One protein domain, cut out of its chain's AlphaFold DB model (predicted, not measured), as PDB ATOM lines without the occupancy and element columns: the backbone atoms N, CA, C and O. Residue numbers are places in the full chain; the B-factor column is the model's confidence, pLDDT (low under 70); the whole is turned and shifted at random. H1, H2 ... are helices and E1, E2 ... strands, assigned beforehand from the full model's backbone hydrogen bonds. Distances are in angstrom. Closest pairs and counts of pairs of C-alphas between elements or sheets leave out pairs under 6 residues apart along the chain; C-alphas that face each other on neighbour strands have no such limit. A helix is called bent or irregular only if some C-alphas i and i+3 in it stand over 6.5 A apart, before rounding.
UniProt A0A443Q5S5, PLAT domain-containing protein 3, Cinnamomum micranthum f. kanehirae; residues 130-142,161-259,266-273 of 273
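AT A GLANCE: This is residues 130 to 142, 161 to 259 and 266 to 273 of the 273 residues of the protein "PLAT domain-containing protein 3" of Cinnamomum micranthum f. kanehirae (UniProt A0A443Q5S5). Two sheets lie partly face to face as a sandwich: a long, twisted sheet of five strands, and a small one of three over part of one of its faces, the strands crossed at 48 degrees. The long bent hairpin of E5 and E6 makes one side of the large sheet, and the short, uneven helix H1 follows E7 at an end of the small sheet. The printed part has 120 residues with one named helix and eight named strands, along the chain E1 E2 E3 E4 E5 E6 E7 H1 E8, and the class is mostly strand. The orders are E2 E3 E1 E5 E6 and E7 E4 E8, both mixed. The whole is compact, with a radius of gyration of the C-alphas of 15.2 A and spans of 47 by 32 by 23 A.

IN THESE COORDINATES: Start in the large sheet with E1, residues 132 to 139, from C-alpha 132 at (-104.854, 71.360, 48.891) over 22.6 A. Beside it find E3, residues 179 to 185, 19.2 A, and E5, residues 208 to 219, 30.8 A. At the edges are E2, residues 162 to 164, and E6, residues 222 to 235, 32.8 A, which ends at (-112.408, 69.138, 59.619). E5 bends by 71 degrees at residue 211 and E6 by 79 degrees at residue 232. In the small sheet look for E4, residues 192 to 198, 17.0 A, E7, residues 245 to 249, and E8, residues 268 to 272, ending at (-120.531, 66.305, 48.409). H1 is residues 251 to 257.

HOW THE PARTS SIT: E1 is parallel to E5, with N 135 and O 214 2.8 A apart, and to E3, with N 136 and O 181 2.9 A apart. E2 and E3 form a hairpin, N 163 to O 182 being 2.8 A; so do E5 and E6, N 217 to O 225 being 2.8 A. E4 is antiparallel to E7, N 248 to O 195 at 2.8 A, and parallel to E8, N 196 to O 271 at 2.8 A. Between the sheets, the closest C-alphas of E6 and E7 are those of Ile 235 and Thr 245, 6.2 A; E1 and E4 are apart. H1 is on the small sheet at a height over the sheet of 8.9 A, only just over E4, on which 3 of its C-alphas fall; C-alphas 193 and 251 are their closest, 4.7 A. H1 is only just irregular, C-alphas 254 and 257 being 6.6 A apart, with 1 of 3 O i to N i+4 pairs and 1 of 4 O i to N i+3 pairs within hydrogen-bond range.

THE WHOLE: The C-alphas farthest apart are those of Pro 204 and Gln 259, 50.8 A. Residues 143 to 160 and 260 to 265 are not printed; the C-alpha gaps are 15.5 A and 13.0 A. The link E2 to E3 is long, 14 residues. Mean pLDDT of the printed part is 78.7, with 27 residues under 70, among them 253 to 259.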
ATOM      1  N   PRO A 130     -99.796  74.794  52.277       51.38
ATOM      2  CA  PRO A 130    -101.220  74.534  52.176       51.38
ATOM      3  C   PRO A 130    -101.435  73.023  52.054       51.38
ATOM      4  O   PRO A 130    -100.629  72.349  51.416       51.38
ATOM      5  N   ASN A 131    -102.539  72.525  52.604       57.22
ATOM      6  CA  ASN A 131    -103.068  71.200  52.294       57.22
ATOM      7  C   ASN A 131    -104.178  71.367  51.240       57.22
ATOM      8  O   ASN A 131    -105.340  71.600  51.608       57.22
ATOM      9  N   PRO A 132    -103.850  71.387  49.939       66.69
ATOM     10  CA  PRO A 132    -104.854  71.360  48.891       66.69
ATOM     11  C   PRO A 132    -105.423  69.949  48.726       66.69
ATOM     12  O   PRO A 132    -104.701  68.961  48.848       66.69
ATOM     13  N   ILE A 133    -106.695  69.867  48.344       72.12
ATOM     14  CA  ILE A 133    -107.211  68.687  47.648       72.12
ATOM     15  C   ILE A 133    -107.552  69.077  46.211       72.12
ATOM     16  O   ILE A 133    -108.201  70.101  45.977       72.12
ATOM     17  N   ILE A 134    -107.139  68.245  45.258       75.56
ATOM     18  CA  ILE A 134    -107.593  68.302  43.865       75.56
ATOM     19  C   ILE A 134    -108.544  67.130  43.630       75.56
ATOM     20  O   ILE A 134    -108.231  65.990  43.977       75.56
ATOM     21  N   ILE A 135    -109.705  67.404  43.041       75.31
ATOM     22  CA  ILE A 135    -110.715  66.388  42.748       75.31
ATOM     23  C   ILE A 135    -111.129  66.474  41.285       75.31
ATOM     24  O   ILE A 135    -111.695  67.471  40.834       75.31
ATOM     25  N   GLU A 136    -110.874  65.405  40.543       72.50
ATOM     26  CA  GLU A 136    -111.291  65.248  39.154       72.50
ATOM     27  C   GLU A 136    -112.616  64.479  39.085       72.50
ATOM     28  O   GLU A 136    -112.775  63.412  39.677       72.50
ATOM     29  N   VAL A 137    -113.594  65.028  38.366       70.19
ATOM     30  CA  VAL A 137    -114.949  64.473  38.261       70.19
ATOM     31  C   VAL A 137    -115.297  64.247  36.797       70.19
ATOM     32  O   VAL A 137    -115.578  65.187  36.046       70.19
ATOM     33  N   ASP A 138    -115.326  62.978  36.406       69.38
ATOM     34  CA  ASP A 138    -115.712  62.536  35.070       69.38
ATOM     35  C   ASP A 138    -117.233  62.367  34.961       69.38
ATOM     36  O   ASP A 138    -117.873  61.620  35.714       69.38
ATOM     37  N   ARG A 139    -117.824  63.032  33.965       59.25
ATOM     38  CA  ARG A 139    -119.263  62.990  33.684       59.25
ATOM     39  C   ARG A 139    -119.657  61.681  32.987       59.25
ATOM     40  O   ARG A 139    -119.410  61.505  31.787       59.25
ATOM     41  N   LEU A 140    -120.333  60.780  33.703       55.72
ATOM     42  CA  LEU A 140    -120.904  59.567  33.110       55.72
ATOM     43  C   LEU A 140    -122.027  59.918  32.131       55.72
ATOM     44  O   LEU A 140    -123.036  60.511  32.510       55.72
ATOM     45  N   HIS A 141    -121.885  59.495  30.874       53.50
ATOM     46  CA  HIS A 141    -122.994  59.536  29.929       53.50
ATOM     47  C   HIS A 141    -124.072  58.539  30.352       53.50
ATOM     48  O   HIS A 141    -123.834  57.333  30.407       53.50
ATOM     49  N   HIS A 142    -125.279  59.045  30.588       46.72
ATOM     50  CA  HIS A 142    -126.469  58.214  30.689       46.72
ATOM     51  C   HIS A 142    -126.766  57.661  29.285       46.72
ATOM     52  O   HIS A 142    -127.336  58.361  28.452       46.72
ATOM     53  N   GLY A 161    -117.575  55.646  43.664       57.19
ATOM     54  CA  GLY A 161    -116.710  55.715  42.474       57.19
ATOM     55  C   GLY A 161    -115.509  56.676  42.523       57.19
ATOM     56  O   GLY A 161    -114.900  56.883  41.477       57.19
ATOM     57  N   MET A 162    -115.170  57.254  43.682       67.06
ATOM     58  CA  MET A 162    -113.945  58.033  43.910       67.06
ATOM     59  C   MET A 162    -112.780  57.114  44.280       67.06
ATOM     60  O   MET A 162    -112.889  56.316  45.210       67.06
ATOM     61  N   GLY A 163    -111.654  57.262  43.585       75.12
ATOM     62  CA  GLY A 163    -110.377  56.639  43.923       75.12
ATOM     63  C   GLY A 163    -109.295  57.697  44.128       75.12
ATOM     64  O   GLY A 163    -109.211  58.667  43.375       75.12
ATOM     65  N   GLY A 164    -108.454  57.513  45.146       82.06
ATOM     66  CA  GLY A 164    -107.249  58.322  45.315       82.06
ATOM     67  C   GLY A 164    -106.212  58.000  44.232       82.06
ATOM     68  O   GLY A 164    -106.018  56.835  43.882       82.06
ATOM     69  N   LEU A 165    -105.560  59.033  43.695       84.06
ATOM     70  CA  LEU A 165    -104.581  58.943  42.603       84.06
ATOM     71  C   LEU A 165    -103.116  59.009  43.078       84.06
ATOM     72  O   LEU A 165    -102.204  59.154  42.261       84.06
ATOM     73  N   MET A 166    -102.877  58.913  44.385       83.94
ATOM     74  CA  MET A 166    -101.533  58.979  44.963       83.94
ATOM     75  C   MET A 166    -100.812  57.624  44.886       83.94
ATOM     76  O   MET A 166    -101.410  56.580  44.615       83.94
ATOM     77  N   ALA A 167     -99.493  57.635  45.102       82.06
ATOM     78  CA  ALA A 167     -98.661  56.439  45.006       82.06
ATOM     79  C   ALA A 167     -99.045  55.357  46.049       82.06
ATOM     80  O   ALA A 167     -99.578  55.685  47.111       82.06
ATOM     81  N   PRO A 168     -98.749  54.064  45.799       83.69
ATOM     82  CA  PRO A 168     -98.986  53.004  46.778       83.69
ATOM     83  C   PRO A 168     -98.279  53.287  48.111       83.69
ATOM     84  O   PRO A 168     -97.082  53.569  48.128       83.69
ATOM     85  N   GLY A 169     -99.015  53.183  49.220       83.25
ATOM     86  CA  GLY A 169     -98.509  53.507  50.559       83.25
ATOM     87  C   GLY A 169     -98.517  55.000  50.909       83.25
ATOM     88  O   GLY A 169     -97.896  55.376  51.897       83.25
ATOM     89  N   HIS A 170     -99.185  55.849  50.122       82.62
ATOM     90  CA  HIS A 170     -99.441  57.246  50.485       82.62
ATOM     91  C   HIS A 170    -100.514  57.356  51.575       82.62
ATOM     92  O   HIS A 170    -101.634  56.871  51.395       82.62
ATOM     93  N   ASP A 171    -100.180  58.047  52.665       82.50
ATOM     94  CA  ASP A 171    -101.126  58.429  53.711       82.50
ATOM     95  C   ASP A 171    -101.832  59.741  53.324       82.50
ATOM     96  O   ASP A 171    -101.231  60.819  53.251       82.50
ATOM     97  N   TYR A 172    -103.128  59.618  53.029       82.56
ATOM     98  CA  TYR A 172    -104.004  60.725  52.646       82.56
ATOM     99  C   TYR A 172    -104.379  61.596  53.853       82.56
ATOM    100  O   TYR A 172    -104.524  61.095  54.969       82.56
ATOM    101  N   PHE A 173    -104.638  62.882  53.601       82.31
ATOM    102  CA  PHE A 173    -105.050  63.906  54.574       82.31
ATOM    103  C   PHE A 173    -103.968  64.289  55.596       82.31
ATOM    104  O   PHE A 173    -104.251  64.912  56.622       82.31
ATOM    105  N   GLU A 174    -102.712  63.966  55.298       81.62
ATOM    106  CA  GLU A 174    -101.567  64.316  56.131       81.62
ATOM    107  C   GLU A 174    -101.118  65.775  55.967       81.62
ATOM    108  O   GLU A 174    -101.344  66.446  54.953       81.62
ATOM    109  N   ARG A 175    -100.459  66.309  57.002       80.00
ATOM    110  CA  ARG A 175    -100.047  67.720  57.027       80.00
ATOM    111  C   ARG A 175     -98.933  68.007  56.015       80.00
ATOM    112  O   ARG A 175     -97.833  67.477  56.125       80.00
ATOM    113  N   GLY A 176     -99.179  68.982  55.144       77.31
ATOM    114  CA  GLY A 176     -98.276  69.438  54.090       77.31
ATOM    115  C   GLY A 176     -98.473  68.719  52.756       77.31
ATOM    116  O   GLY A 176     -97.795  69.076  51.792       77.31
ATOM    117  N   ASN A 177     -99.386  67.744  52.687       82.06
ATOM    118  CA  ASN A 177     -99.635  66.965  51.481       82.06
ATOM    119  C   ASN A 177    -100.708  67.610  50.588       82.06
ATOM    120  O   ASN A 177    -101.662  68.234  51.054       82.06
ATOM    121  N   LEU A 178    -100.525  67.421  49.280       84.69
ATOM    122  CA  LEU A 178    -101.565  67.549  48.265       84.69
ATOM    123  C   LEU A 178    -102.148  66.158  48.042       84.69
ATOM    124  O   LEU A 178    -101.408  65.262  47.639       84.69
ATOM    125  N   ASP A 179    -103.452  66.004  48.240       84.75
ATOM    126  CA  ASP A 179    -104.161  64.774  47.899       84.75
ATOM    127  C   ASP A 179    -104.961  64.958  46.608       84.75
ATOM    128  O   ASP A 179    -105.643  65.970  46.415       84.75
ATOM    129  N   ILE A 180    -104.871  63.974  45.712       85.12
ATOM    130  CA  ILE A 180    -105.583  63.975  44.432       85.12
ATOM    131  C   ILE A 180    -106.547  62.794  44.397       85.12
ATOM    132  O   ILE A 180    -106.142  61.648  44.606       85.12
ATOM    133  N   PHE A 181    -107.810  63.070  44.086       85.81
ATOM    134  CA  PHE A 181    -108.858  62.070  43.897       85.81
ATOM    135  C   PHE A 181    -109.457  62.201  42.501       85.81
ATOM    136  O   PHE A 181    -109.563  63.303  41.964       85.81
ATOM    137  N   SER A 182    -109.880  61.085  41.918       82.75
ATOM    138  CA  SER A 182    -110.650  61.078  40.677       82.75
ATOM    139  C   SER A 182    -111.834  60.139  40.805       82.75
ATOM    140  O   SER A 182    -111.716  59.046  41.364       82.75
ATOM    141  N   GLY A 183    -112.988  60.561  40.301       80.44
ATOM    142  CA  GLY A 183    -114.201  59.765  40.374       80.44
ATOM    143  C   GLY A 183    -115.203  60.060  39.276       80.44
ATOM    144  O   GLY A 183    -115.108  61.036  38.531       80.44
ATOM    145  N   ARG A 184    -116.185  59.167  39.166       78.75
ATOM    146  CA  ARG A 184    -117.225  59.214  38.136       78.75
ATOM    147  C   ARG A 184    -118.590  59.437  38.754       78.75
ATOM    148  O   ARG A 184    -119.015  58.663  39.605       78.75
ATOM    149  N   GLY A 185    -119.288  60.461  38.274       73.75
ATOM    150  CA  GLY A 185    -120.596  60.859  38.790       73.75
ATOM    151  C   GLY A 185    -121.639  61.085  37.692       73.75
ATOM    152  O   GLY A 185    -121.300  61.153  36.504       73.75
ATOM    153  N   PRO A 186    -122.924  61.216  38.069       69.19
ATOM    154  CA  PRO A 186    -123.989  61.574  37.140       69.19
ATOM    155  C   PRO A 186    -123.783  62.981  36.558       69.19
ATOM    156  O   PRO A 186    -123.128  63.837  37.160       69.19
ATOM    157  N   CYS A 187    -124.375  63.226  35.386       65.81
ATOM    158  CA  CYS A 187    -124.354  64.524  34.714       65.81
ATOM    159  C   CYS A 187    -124.899  65.655  35.600       65.81
ATOM    160  O   CYS A 187    -126.104  65.754  35.810       65.81
ATOM    161  N   LEU A 188    -124.025  66.570  36.019       69.94
ATOM    162  CA  LEU A 188    -124.425  67.854  36.599       69.94
ATOM    163  C   LEU A 188    -125.100  68.730  35.538       69.94
ATOM    164  O   LEU A 188    -124.544  68.892  34.449       69.94
ATOM    165  N   GLY A 189    -126.274  69.290  35.835       68.31
ATOM    166  CA  GLY A 189    -127.024  70.138  34.898       68.31
ATOM    167  C   GLY A 189    -126.355  71.488  34.614       68.31
ATOM    168  O   GLY A 189    -126.500  72.024  33.518       68.31
ATOM    169  N   ALA A 190    -125.571  71.993  35.567       76.06
ATOM    170  CA  ALA A 190    -124.861  73.266  35.505       76.06
ATOM    171  C   ALA A 190    -123.393  73.092  35.967       76.06
ATOM    172  O   ALA A 190    -123.015  72.005  36.419       76.06
ATOM    173  N   PRO A 191    -122.531  74.120  35.849       81.56
ATOM    174  CA  PRO A 191    -121.216  74.115  36.489       81.56
ATOM    175  C   PRO A 191    -121.335  73.926  38.008       81.56
ATOM    176  O   PRO A 191    -122.276  74.439  38.612       81.56
ATOM    177  N   ILE A 192    -120.371  73.237  38.630       85.06
ATOM    178  CA  ILE A 192    -120.306  73.134  40.096       85.06
ATOM    179  C   ILE A 192    -120.215  74.537  40.687       85.06
ATOM    180  O   ILE A 192    -119.343  75.318  40.309       85.06
ATOM    181  N   CYS A 193    -121.102  74.830  41.633       88.31
ATOM    182  CA  CYS A 193    -121.120  76.101  42.345       88.31
ATOM    183  C   CYS A 193    -121.265  75.942  43.862       88.31
ATOM    184  O   CYS A 193    -120.955  76.886  44.584       88.31
ATOM    185  N   ALA A 194    -121.633  74.757  44.357       89.62
ATOM    186  CA  ALA A 194    -121.636  74.441  45.779       89.62
ATOM    187  C   ALA A 194    -120.832  73.166  46.082       89.62
ATOM    188  O   ALA A 194    -120.744  72.250  45.263       89.62
ATOM    189  N   MET A 195    -120.259  73.117  47.281       89.88
ATOM    190  CA  MET A 195    -119.509  71.983  47.813       89.88
ATOM    191  C   MET A 195    -119.939  71.682  49.249       89.88
ATOM    192  O   MET A 195    -120.135  72.606  50.038       89.88
ATOM    193  N   ASN A 196    -120.008  70.402  49.598       90.81
ATOM    194  CA  ASN A 196    -120.130  69.897  50.961       90.81
ATOM    195  C   ASN A 196    -118.959  68.942  51.237       90.81
ATOM    196  O   ASN A 196    -118.958  67.833  50.728       90.81
ATOM    197  N   LEU A 197    -117.955  69.366  52.002       89.44
ATOM    198  CA  LEU A 197    -116.812  68.526  52.375       89.44
ATOM    199  C   LEU A 197    -117.033  67.948  53.774       89.44
ATOM    200  O   LEU A 197    -117.076  68.724  54.726       89.44
ATOM    201  N   THR A 198    -117.157  66.631  53.913       89.12
ATOM    202  CA  THR A 198    -117.419  65.943  55.184       89.12
ATOM    203  C   THR A 198    -116.353  64.886  55.499       89.12
ATOM    204  O   THR A 198    -115.732  64.306  54.618       89.12
ATOM    205  N   SER A 199    -116.126  64.647  56.790       85.69
ATOM    206  CA  SER A 199    -115.363  63.515  57.319       85.69
ATOM    207  C   SER A 199    -116.262  62.667  58.221       85.69
ATOM    208  O   SER A 199    -117.073  63.188  58.987       85.69
ATOM    209  N   ASP A 200    -116.085  61.349  58.184       84.31
ATOM    210  CA  ASP A 200    -116.670  60.420  59.159       84.31
ATOM    211  C   ASP A 200    -116.063  60.594  60.572       84.31
ATOM    212  O   ASP A 200    -116.665  60.229  61.595       84.31
ATOM    213  N   GLY A 201    -114.878  61.203  60.645       84.81
ATOM    214  CA  GLY A 201    -114.109  61.407  61.862       84.81
ATOM    215  C   GLY A 201    -113.731  60.082  62.517       84.81
ATOM    216  O   GLY A 201    -113.928  59.933  63.728       84.81
ATOM    217  N   SER A 202    -113.293  59.101  61.725       81.62
ATOM    218  CA  SER A 202    -112.945  57.764  62.210       81.62
ATOM    219  C   SER A 202    -111.433  57.552  62.365       81.62
ATOM    220  O   SER A 202    -110.601  58.075  61.624       81.62
ATOM    221  N   GLY A 203    -111.065  56.737  63.357       81.75
ATOM    222  CA  GLY A 203    -109.671  56.493  63.733       81.75
ATOM    223  C   GLY A 203    -109.069  57.558  64.666       81.75
ATOM    224  O   GLY A 203    -109.725  58.540  65.014       81.75
ATOM    225  N   PRO A 204    -107.830  57.340  65.140       78.31
ATOM    226  CA  PRO A 204    -107.101  58.319  65.942       78.31
ATOM    227  C   PRO A 204    -106.628  59.490  65.068       78.31
ATOM    228  O   PRO A 204    -106.268  59.285  63.914       78.31
ATOM    229  N   HIS A 205    -106.577  60.696  65.643       80.94
ATOM    230  CA  HIS A 205    -106.094  61.914  64.972       80.94
ATOM    231  C   HIS A 205    -106.777  62.206  63.622       80.94
ATOM    232  O   HIS A 205    -106.147  62.680  62.686       80.94
ATOM    233  N   HIS A 206    -108.089  61.968  63.539       81.44
ATOM    234  CA  HIS A 206    -108.913  62.192  62.344       81.44
ATOM    235  C   HIS A 206    -108.980  63.660  61.877       81.44
ATOM    236  O   HIS A 206    -109.468  63.936  60.783       81.44
ATOM    237  N   GLY A 207    -108.528  64.613  62.699       86.25
ATOM    238  CA  GLY A 207    -108.589  66.045  62.420       86.25
ATOM    239  C   GLY A 207    -107.592  66.516  61.359       86.25
ATOM    240  O   GLY A 207    -106.383  66.520  61.588       86.25
ATOM    241  N   TRP A 208    -108.105  67.021  60.236       87.31
ATOM    242  CA  TRP A 208    -107.305  67.559  59.128       87.31
ATOM    243  C   TRP A 208    -107.649  69.030  58.849       87.31
ATOM    244  O   TRP A 208    -108.809  69.430  58.912       87.31
ATOM    245  N   TYR A 209    -106.643  69.859  58.550       87.50
ATOM    246  CA  TYR A 209    -106.851  71.253  58.138       87.50
ATOM    247  C   TYR A 209    -106.898  71.345  56.616       87.50
ATOM    248  O   TYR A 209    -105.892  71.075  55.959       87.50
ATOM    249  N   CYS A 210    -108.033  71.767  56.065       88.75
ATOM    250  CA  CYS A 210    -108.202  71.979  54.634       88.75
ATOM    251  C   CYS A 210    -107.962  73.450  54.277       88.75
ATOM    252  O   CYS A 210    -108.652  74.334  54.792       88.75
ATOM    253  N   ASN A 211    -107.033  73.731  53.358       90.62
ATOM    254  CA  ASN A 211    -106.869  75.080  52.810       90.62
ATOM    255  C   ASN A 211    -107.911  75.351  51.720       90.62
ATOM    256  O   ASN A 211    -108.694  76.297  51.821       90.62
ATOM    257  N   TYR A 212    -107.929  74.515  50.684       90.44
ATOM    258  CA  TYR A 212    -108.882  74.605  49.586       90.44
ATOM    259  C   TYR A 212    -109.137  73.241  48.946       90.44
ATOM    260  O   TYR A 212    -108.302  72.339  49.020       90.44
ATOM    261  N   VAL A 213    -110.273  73.145  48.263       90.12
ATOM    262  CA  VAL A 213    -110.590  72.065  47.329       90.12
ATOM    263  C   VAL A 213    -110.715  72.672  45.936       90.12
ATOM    264  O   VAL A 213    -111.463  73.634  45.744       90.12
ATOM    265  N   GLU A 214    -109.987  72.136  44.964       90.81
ATOM    266  CA  GLU A 214    -110.194  72.439  43.549       90.81
ATOM    267  C   GLU A 214    -110.925  71.275  42.886       90.81
ATOM    268  O   GLU A 214    -110.442  70.144  42.910       90.81
ATOM    269  N   VAL A 215    -112.091  71.547  42.296       87.50
ATOM    270  CA  VAL A 215    -112.889  70.531  41.603       87.50
ATOM    271  C   VAL A 215    -112.841  70.771  40.100       87.50
ATOM    272  O   VAL A 215    -113.309  71.806  39.620       87.50
ATOM    273  N   THR A 216    -112.322  69.798  39.355       86.38
ATOM    274  CA  THR A 216    -112.261  69.802  37.889       86.38
ATOM    275  C   THR A 216    -113.324  68.867  37.332       86.38
ATOM    276  O   THR A 216    -113.205  67.651  37.444       86.38
ATOM    277  N   THR A 217    -114.355  69.406  36.683       81.69
ATOM    278  CA  THR A 217    -115.338  68.597  35.945       81.69
ATOM    279  C   THR A 217    -114.930  68.447  34.487       81.69
ATOM    280  O   THR A 217    -114.706  69.462  33.814       81.69
ATOM    281  N   THR A 218    -114.915  67.215  33.975       81.00
ATOM    282  CA  THR A 218    -114.716  66.916  32.546       81.00
ATOM    283  C   THR A 218    -115.859  66.058  32.000       81.00
ATOM    284  O   THR A 218    -116.586  65.401  32.750       81.00
ATOM    285  N   GLY A 219    -116.059  66.056  30.683       76.19
ATOM    286  CA  GLY A 219    -116.999  65.138  30.045       76.19
ATOM    287  C   GLY A 219    -116.823  65.081  28.527       76.19
ATOM    288  O   GLY A 219    -116.346  66.049  27.933       76.19
ATOM    289  N   PRO A 220    -117.228  63.983  27.862       77.12
ATOM    290  CA  PRO A 220    -117.167  63.892  26.405       77.12
ATOM    291  C   PRO A 220    -117.901  65.065  25.744       77.12
ATOM    292  O   PRO A 220    -119.069  65.313  26.036       77.12
ATOM    293  N   HIS A 221    -117.196  65.789  24.871       75.00
ATOM    294  CA  HIS A 221    -117.674  66.990  24.166       75.00
ATOM    295  C   HIS A 221    -118.114  68.168  25.063       75.00
ATOM    296  O   HIS A 221    -118.702  69.128  24.563       75.00
ATOM    297  N   VAL A 222    -117.790  68.145  26.361       71.50
ATOM    298  CA  VAL A 222    -118.020  69.253  27.298       71.50
ATOM    299  C   VAL A 222    -116.660  69.860  27.667       71.50
ATOM    300  O   VAL A 222    -115.769  69.114  28.071       71.50
ATOM    301  N   PRO A 223    -116.456  71.185  27.542       70.94
ATOM    302  CA  PRO A 223    -115.201  71.805  27.955       70.94
ATOM    303  C   PRO A 223    -114.992  71.630  29.461       70.94
ATOM    304  O   PRO A 223    -115.932  71.803  30.242       70.94
ATOM    305  N   CYS A 224    -113.757  71.322  29.863       77.88
ATOM    306  CA  CYS A 224    -113.396  71.215  31.271       77.88
ATOM    307  C   CYS A 224    -113.722  72.521  32.009       77.88
ATOM    308  O   CYS A 224    -113.477  73.616  31.493       77.88
ATOM    309  N   ARG A 225    -114.250  72.409  33.229       82.81
ATOM    310  CA  ARG A 225    -114.444  73.546  34.137       82.81
ATOM    311  C   ARG A 225    -113.821  73.233  35.487       82.81
ATOM    312  O   ARG A 225    -113.992  72.129  35.990       82.81
ATOM    313  N   GLN A 226    -113.144  74.223  36.054       86.75
ATOM    314  CA  GLN A 226    -112.553  74.175  37.388       86.75
ATOM    315  C   GLN A 226    -113.333  75.102  38.320       86.75
ATOM    316  O   GLN A 226    -113.661  76.228  37.938       86.75
ATOM    317  N   GLN A 227    -113.606  74.645  39.540       89.31
ATOM    318  CA  GLN A 227    -114.174  75.460  40.608       89.31
ATOM    319  C   GLN A 227    -113.325  75.317  41.873       89.31
ATOM    320  O   GLN A 227    -113.242  74.247  42.471       89.31
ATOM    321  N   LEU A 228    -112.721  76.427  42.297       91.50
ATOM    322  CA  LEU A 228    -111.963  76.516  43.542       91.50
ATOM    323  C   LEU A 228    -112.894  76.856  44.714       91.50
ATOM    324  O   LEU A 228    -113.632  77.851  44.661       91.50
ATOM    325  N   PHE A 229    -112.810  76.095  45.800       92.19
ATOM    326  CA  PHE A 229    -113.469  76.354  47.079       92.19
ATOM    327  C   PHE A 229    -112.421  76.569  48.171       92.19
ATOM    328  O   PHE A 229    -111.726  75.647  48.577       92.19
ATOM    329  N   THR A 230    -112.315  77.801  48.665       93.56
ATOM    330  CA  THR A 230    -111.513  78.150  49.843       93.56
ATOM    331  C   THR A 230    -112.216  77.635  51.096       93.56
ATOM    332  O   THR A 230    -113.368  77.998  51.358       93.56
ATOM    333  N   VAL A 231    -111.539  76.770  51.848       92.19
ATOM    334  CA  VAL A 231    -112.091  76.110  53.036       92.19
ATOM    335  C   VAL A 231    -111.532  76.748  54.301       92.19
ATOM    336  O   VAL A 231    -112.324  77.262  55.085       92.19
ATOM    337  N   GLU A 232    -110.207  76.773  54.452       92.50
ATOM    338  CA  GLU A 232    -109.470  77.358  55.588       92.50
ATOM    339  C   GLU A 232    -110.028  76.947  56.967       92.50
ATOM    340  O   GLU A 232    -110.240  77.769  57.857       92.50
ATOM    341  N   GLN A 233    -110.305  75.649  57.128       92.19
ATOM    342  CA  GLN A 233    -111.038  75.093  58.269       92.19
ATOM    343  C   GLN A 233    -110.440  73.747  58.707       92.19
ATOM    344  O   GLN A 233    -110.046  72.933  57.871       92.19
ATOM    345  N   TRP A 234    -110.415  73.489  60.020       91.75
ATOM    346  CA  TRP A 234    -110.226  72.137  60.550       91.75
ATOM    347  C   TRP A 234    -111.506  71.318  60.374       91.75
ATOM    348  O   TRP A 234    -112.559  71.696  60.885       91.75
ATOM    349  N   ILE A 235    -111.390  70.183  59.695       91.94
ATOM    350  CA  ILE A 235    -112.408  69.138  59.619       91.94
ATOM    351  C   ILE A 235    -112.071  68.140  60.734       91.94
ATOM    352  O   ILE A 235    -111.286  67.212  60.541       91.94
ATOM    353  N   ALA A 236    -112.539  68.423  61.952       90.88
ATOM    354  CA  ALA A 236    -112.037  67.809  63.185       90.88
ATOM    355  C   ALA A 236    -113.070  67.855  64.325       90.88
ATOM    356  O   ALA A 236    -113.944  68.715  64.344       90.88
ATOM    357  N   ARG A 237    -112.933  66.974  65.331       91.19
ATOM    358  CA  ARG A 237    -113.719  67.057  66.594       91.19
ATOM    359  C   ARG A 237    -112.915  67.664  67.752       91.19
ATOM    360  O   ARG A 237    -113.480  67.985  68.789       91.19
ATOM    361  N   ASP A 238    -111.604  67.791  67.582       90.25
ATOM    362  CA  ASP A 238    -110.606  68.159  68.590       90.25
ATOM    363  C   ASP A 238    -109.900  69.498  68.297       90.25
ATOM    364  O   ASP A 238    -109.199  70.025  69.161       90.25
ATOM    365  N   ALA A 239    -110.155  70.107  67.133       89.69
ATOM    366  CA  ALA A 239    -109.692  71.446  66.763       89.69
ATOM    367  C   ALA A 239    -110.866  72.353  66.326       89.69
ATOM    368  O   ALA A 239    -111.765  71.868  65.637       89.69
ATOM    369  N   PRO A 240    -110.875  73.660  66.673       91.69
ATOM    370  CA  PRO A 240    -111.909  74.603  66.233       91.69
ATOM    371  C   PRO A 240    -112.044  74.659  64.699       91.69
ATOM    372  O   PRO A 240    -111.016  74.749  64.024       91.69
ATOM    373  N   PRO A 241    -113.267  74.673  64.131       94.50
ATOM    374  CA  PRO A 241    -114.558  74.917  64.790       94.50
ATOM    375  C   PRO A 241    -115.205  73.702  65.483       94.50
ATOM    376  O   PRO A 241    -116.316  73.835  65.987       94.50
ATOM    377  N   TYR A 242    -114.520  72.555  65.568       93.62
ATOM    378  CA  TYR A 242    -115.048  71.278  66.078       93.62
ATOM    379  C   TYR A 242    -116.148  70.663  65.192       93.62
ATOM    380  O   TYR A 242    -116.985  69.886  65.656       93.62
ATOM    381  N   GLU A 243    -116.129  71.006  63.903       94.19
ATOM    382  CA  GLU A 243    -117.040  70.504  62.878       94.19
ATOM    383  C   GLU A 243    -116.329  69.486  61.979       94.19
ATOM    384  O   GLU A 243    -115.178  69.674  61.584       94.19
ATOM    385  N   LEU A 244    -117.047  68.429  61.595       91.69
ATOM    386  CA  LEU A 244    -116.594  67.454  60.596       91.69
ATOM    387  C   LEU A 244    -117.088  67.762  59.178       91.69
ATOM    388  O   LEU A 244    -116.919  66.938  58.287       91.69
ATOM    389  N   THR A 245    -117.686  68.933  58.966       92.19
ATOM    390  CA  THR A 245    -118.289  69.325  57.693       92.19
ATOM    391  C   THR A 245    -117.952  70.779  57.369       92.19
ATOM    392  O   THR A 245    -118.003  71.642  58.239       92.19
ATOM    393  N   ALA A 246    -117.649  71.062  56.103       92.12
ATOM    394  CA  ALA A 246    -117.453  72.399  55.561       92.12
ATOM    395  C   ALA A 246    -118.255  72.567  54.262       92.12
ATOM    396  O   ALA A 246    -117.877  72.068  53.200       92.12
ATOM    397  N   ILE A 247    -119.356  73.318  54.338       92.75
ATOM    398  CA  ILE A 247    -120.182  73.668  53.175       92.75
ATOM    399  C   ILE A 247    -119.706  75.005  52.598       92.75
ATOM    400  O   ILE A 247    -119.435  75.953  53.342       92.75
ATOM    401  N   ARG A 248    -119.586  75.099  51.271       93.12
ATOM    402  CA  ARG A 248    -119.214  76.321  50.545       93.12
ATOM    403  C   ARG A 248    -120.144  76.495  49.346       93.12
ATOM    404  O   ARG A 248    -120.026  75.759  48.373       93.12
ATOM    405  N   ASP A 249    -121.038  77.476  49.409       91.25
ATOM    406  CA  ASP A 249    -121.950  77.839  48.319       91.25
ATOM    407  C   ASP A 249    -121.453  79.115  47.613       91.25
ATOM    408  O   ASP A 249    -121.140  80.121  48.255       91.25
ATOM    409  N   LYS A 250    -121.329  79.050  46.286       88.88
ATOM    410  CA  LYS A 250    -120.960  80.150  45.382       88.88
ATOM    411  C   LYS A 250    -121.984  80.337  44.252       88.88
ATOM    412  O   LYS A 250    -121.726  81.103  43.322       88.88
ATOM    413  N   CYS A 251    -123.139  79.675  44.305       83.38
ATOM    414  CA  CYS A 251    -124.116  79.649  43.216       83.38
ATOM    415  C   CYS A 251    -124.699  81.035  42.905       83.38
ATOM    416  O   CYS A 251    -124.718  81.432  41.741       83.38
ATOM    417  N   ALA A 252    -125.013  81.848  43.920       72.12
ATOM    418  CA  ALA A 252    -125.456  83.233  43.712       72.12
ATOM    419  C   ALA A 252    -124.418  84.111  42.971       72.12
ATOM    420  O   ALA A 252    -124.788  85.001  42.207       72.12
ATOM    421  N   ALA A 253    -123.116  83.844  43.142       59.94
ATOM    422  CA  ALA A 253    -122.055  84.553  42.422       59.94
ATOM    423  C   ALA A 253    -121.897  84.073  40.965       59.94
ATOM    424  O   ALA A 253    -121.438  84.838  40.118       59.94
ATOM    425  N   ALA A 254    -122.306  82.838  40.654       55.66
ATOM    426  CA  ALA A 254    -122.282  82.288  39.297       55.66
ATOM    427  C   ALA A 254    -123.419  82.831  38.405       55.66
ATOM    428  O   ALA A 254    -123.254  82.918  37.188       55.66
ATOM    429  N   VAL A 255    -124.547  83.245  38.997       54.84
ATOM    430  CA  VAL A 255    -125.710  83.810  38.277       54.84
ATOM    431  C   VAL A 255    -125.417  85.197  37.674       54.84
ATOM    432  O   VAL A 255    -126.023  85.584  36.678       54.84
ATOM    433  N   GLY A 256    -124.431  85.934  38.199       46.69
ATOM    434  CA  GLY A 256    -124.111  87.311  37.788       46.69
ATOM    435  C   GLY A 256    -123.504  87.509  36.387       46.69
ATOM    436  O   GLY A 256    -123.062  88.617  36.091       46.69
ATOM    437  N   VAL A 257    -123.432  86.473  35.540       49.78
ATOM    438  CA  VAL A 257    -122.739  86.511  34.230       49.78
ATOM    439  C   VAL A 257    -123.672  86.246  33.034       49.78
ATOM    440  O   VAL A 257    -123.264  86.447  31.892       49.78
ATOM    441  N   VAL A 258    -124.937  85.864  33.250       45.12
ATOM    442  CA  VAL A 258    -125.896  85.613  32.154       45.12
ATOM    443  C   VAL A 258    -126.945  86.724  32.080       45.12
ATOM    444  O   VAL A 258    -128.057  86.598  32.583       45.12
ATOM    445  N   GLN A 259    -126.591  87.824  31.408       47.53
ATOM    446  CA  GLN A 259    -127.577  88.727  30.806       47.53
ATOM    447  C   GLN A 259    -127.941  88.237  29.399       47.53
ATOM    448  O   GLN A 259    -127.532  88.827  28.403       47.53
ATOM    449  N   ALA A 266    -131.870  78.472  37.841       49.09
ATOM    450  CA  ALA A 266    -130.453  78.393  38.175       49.09
ATOM    451  C   ALA A 266    -130.202  77.078  38.938       49.09
ATOM    452  O   ALA A 266    -130.264  77.027  40.160       49.09
ATOM    453  N   TYR A 267    -129.977  75.978  38.215       53.81
ATOM    454  CA  TYR A 267    -129.752  74.668  38.830       53.81
ATOM    455  C   TYR A 267    -128.468  74.680  39.669       53.81
ATOM    456  O   TYR A 267    -127.361  74.674  39.124       53.81
ATOM    457  N   HIS A 268    -128.603  74.648  40.995       66.56
ATOM    458  CA  HIS A 268    -127.458  74.553  41.895       66.56
ATOM    459  C   HIS A 268    -126.860  73.145  41.798       66.56
ATOM    460  O   HIS A 268    -127.484  72.155  42.189       66.56
ATOM    461  N   SER A 269    -125.652  73.059  41.236       68.56
ATOM    462  CA  SER A 269    -124.873  71.820  41.188       68.56
ATOM    463  C   SER A 269    -123.972  71.751  42.417       68.56
ATOM    464  O   SER A 269    -122.977  72.482  42.508       68.56
ATOM    465  N   THR A 270    -124.345  70.868  43.342       74.88
ATOM    466  CA  THR A 270    -123.611  70.583  44.576       74.88
ATOM    467  C   THR A 270    -122.818  69.297  44.416       74.88
ATOM    468  O   THR A 270    -123.355  68.281  43.963       74.88
ATOM    469  N   ILE A 271    -121.559  69.322  44.842       67.56
ATOM    470  CA  ILE A 271    -120.775  68.109  45.063       67.56
ATOM    471  C   ILE A 271    -120.535  67.914  46.560       67.56
ATOM    472  O   ILE A 271    -120.034  68.807  47.240       67.56
ATOM    473  N   SER A 272    -120.941  66.762  47.081       71.38
ATOM    474  CA  SER A 272    -120.531  66.305  48.409       71.38
ATOM    475  C   SER A 272    -119.239  65.500  48.299       71.38
ATOM    476  O   SER A 272    -118.980  64.951  47.227       71.38
ATOM    477  N   PHE A 273    -118.480  65.433  49.389       66.75
ATOM    478  CA  PHE A 273    -117.248  64.678  49.617       66.75
ATOM    479  C   PHE A 273    -117.259  64.154  51.057       66.75
ATOM    480  O   PHE A 273    -117.826  64.872  51.912       66.75
TER     481      PHE A 273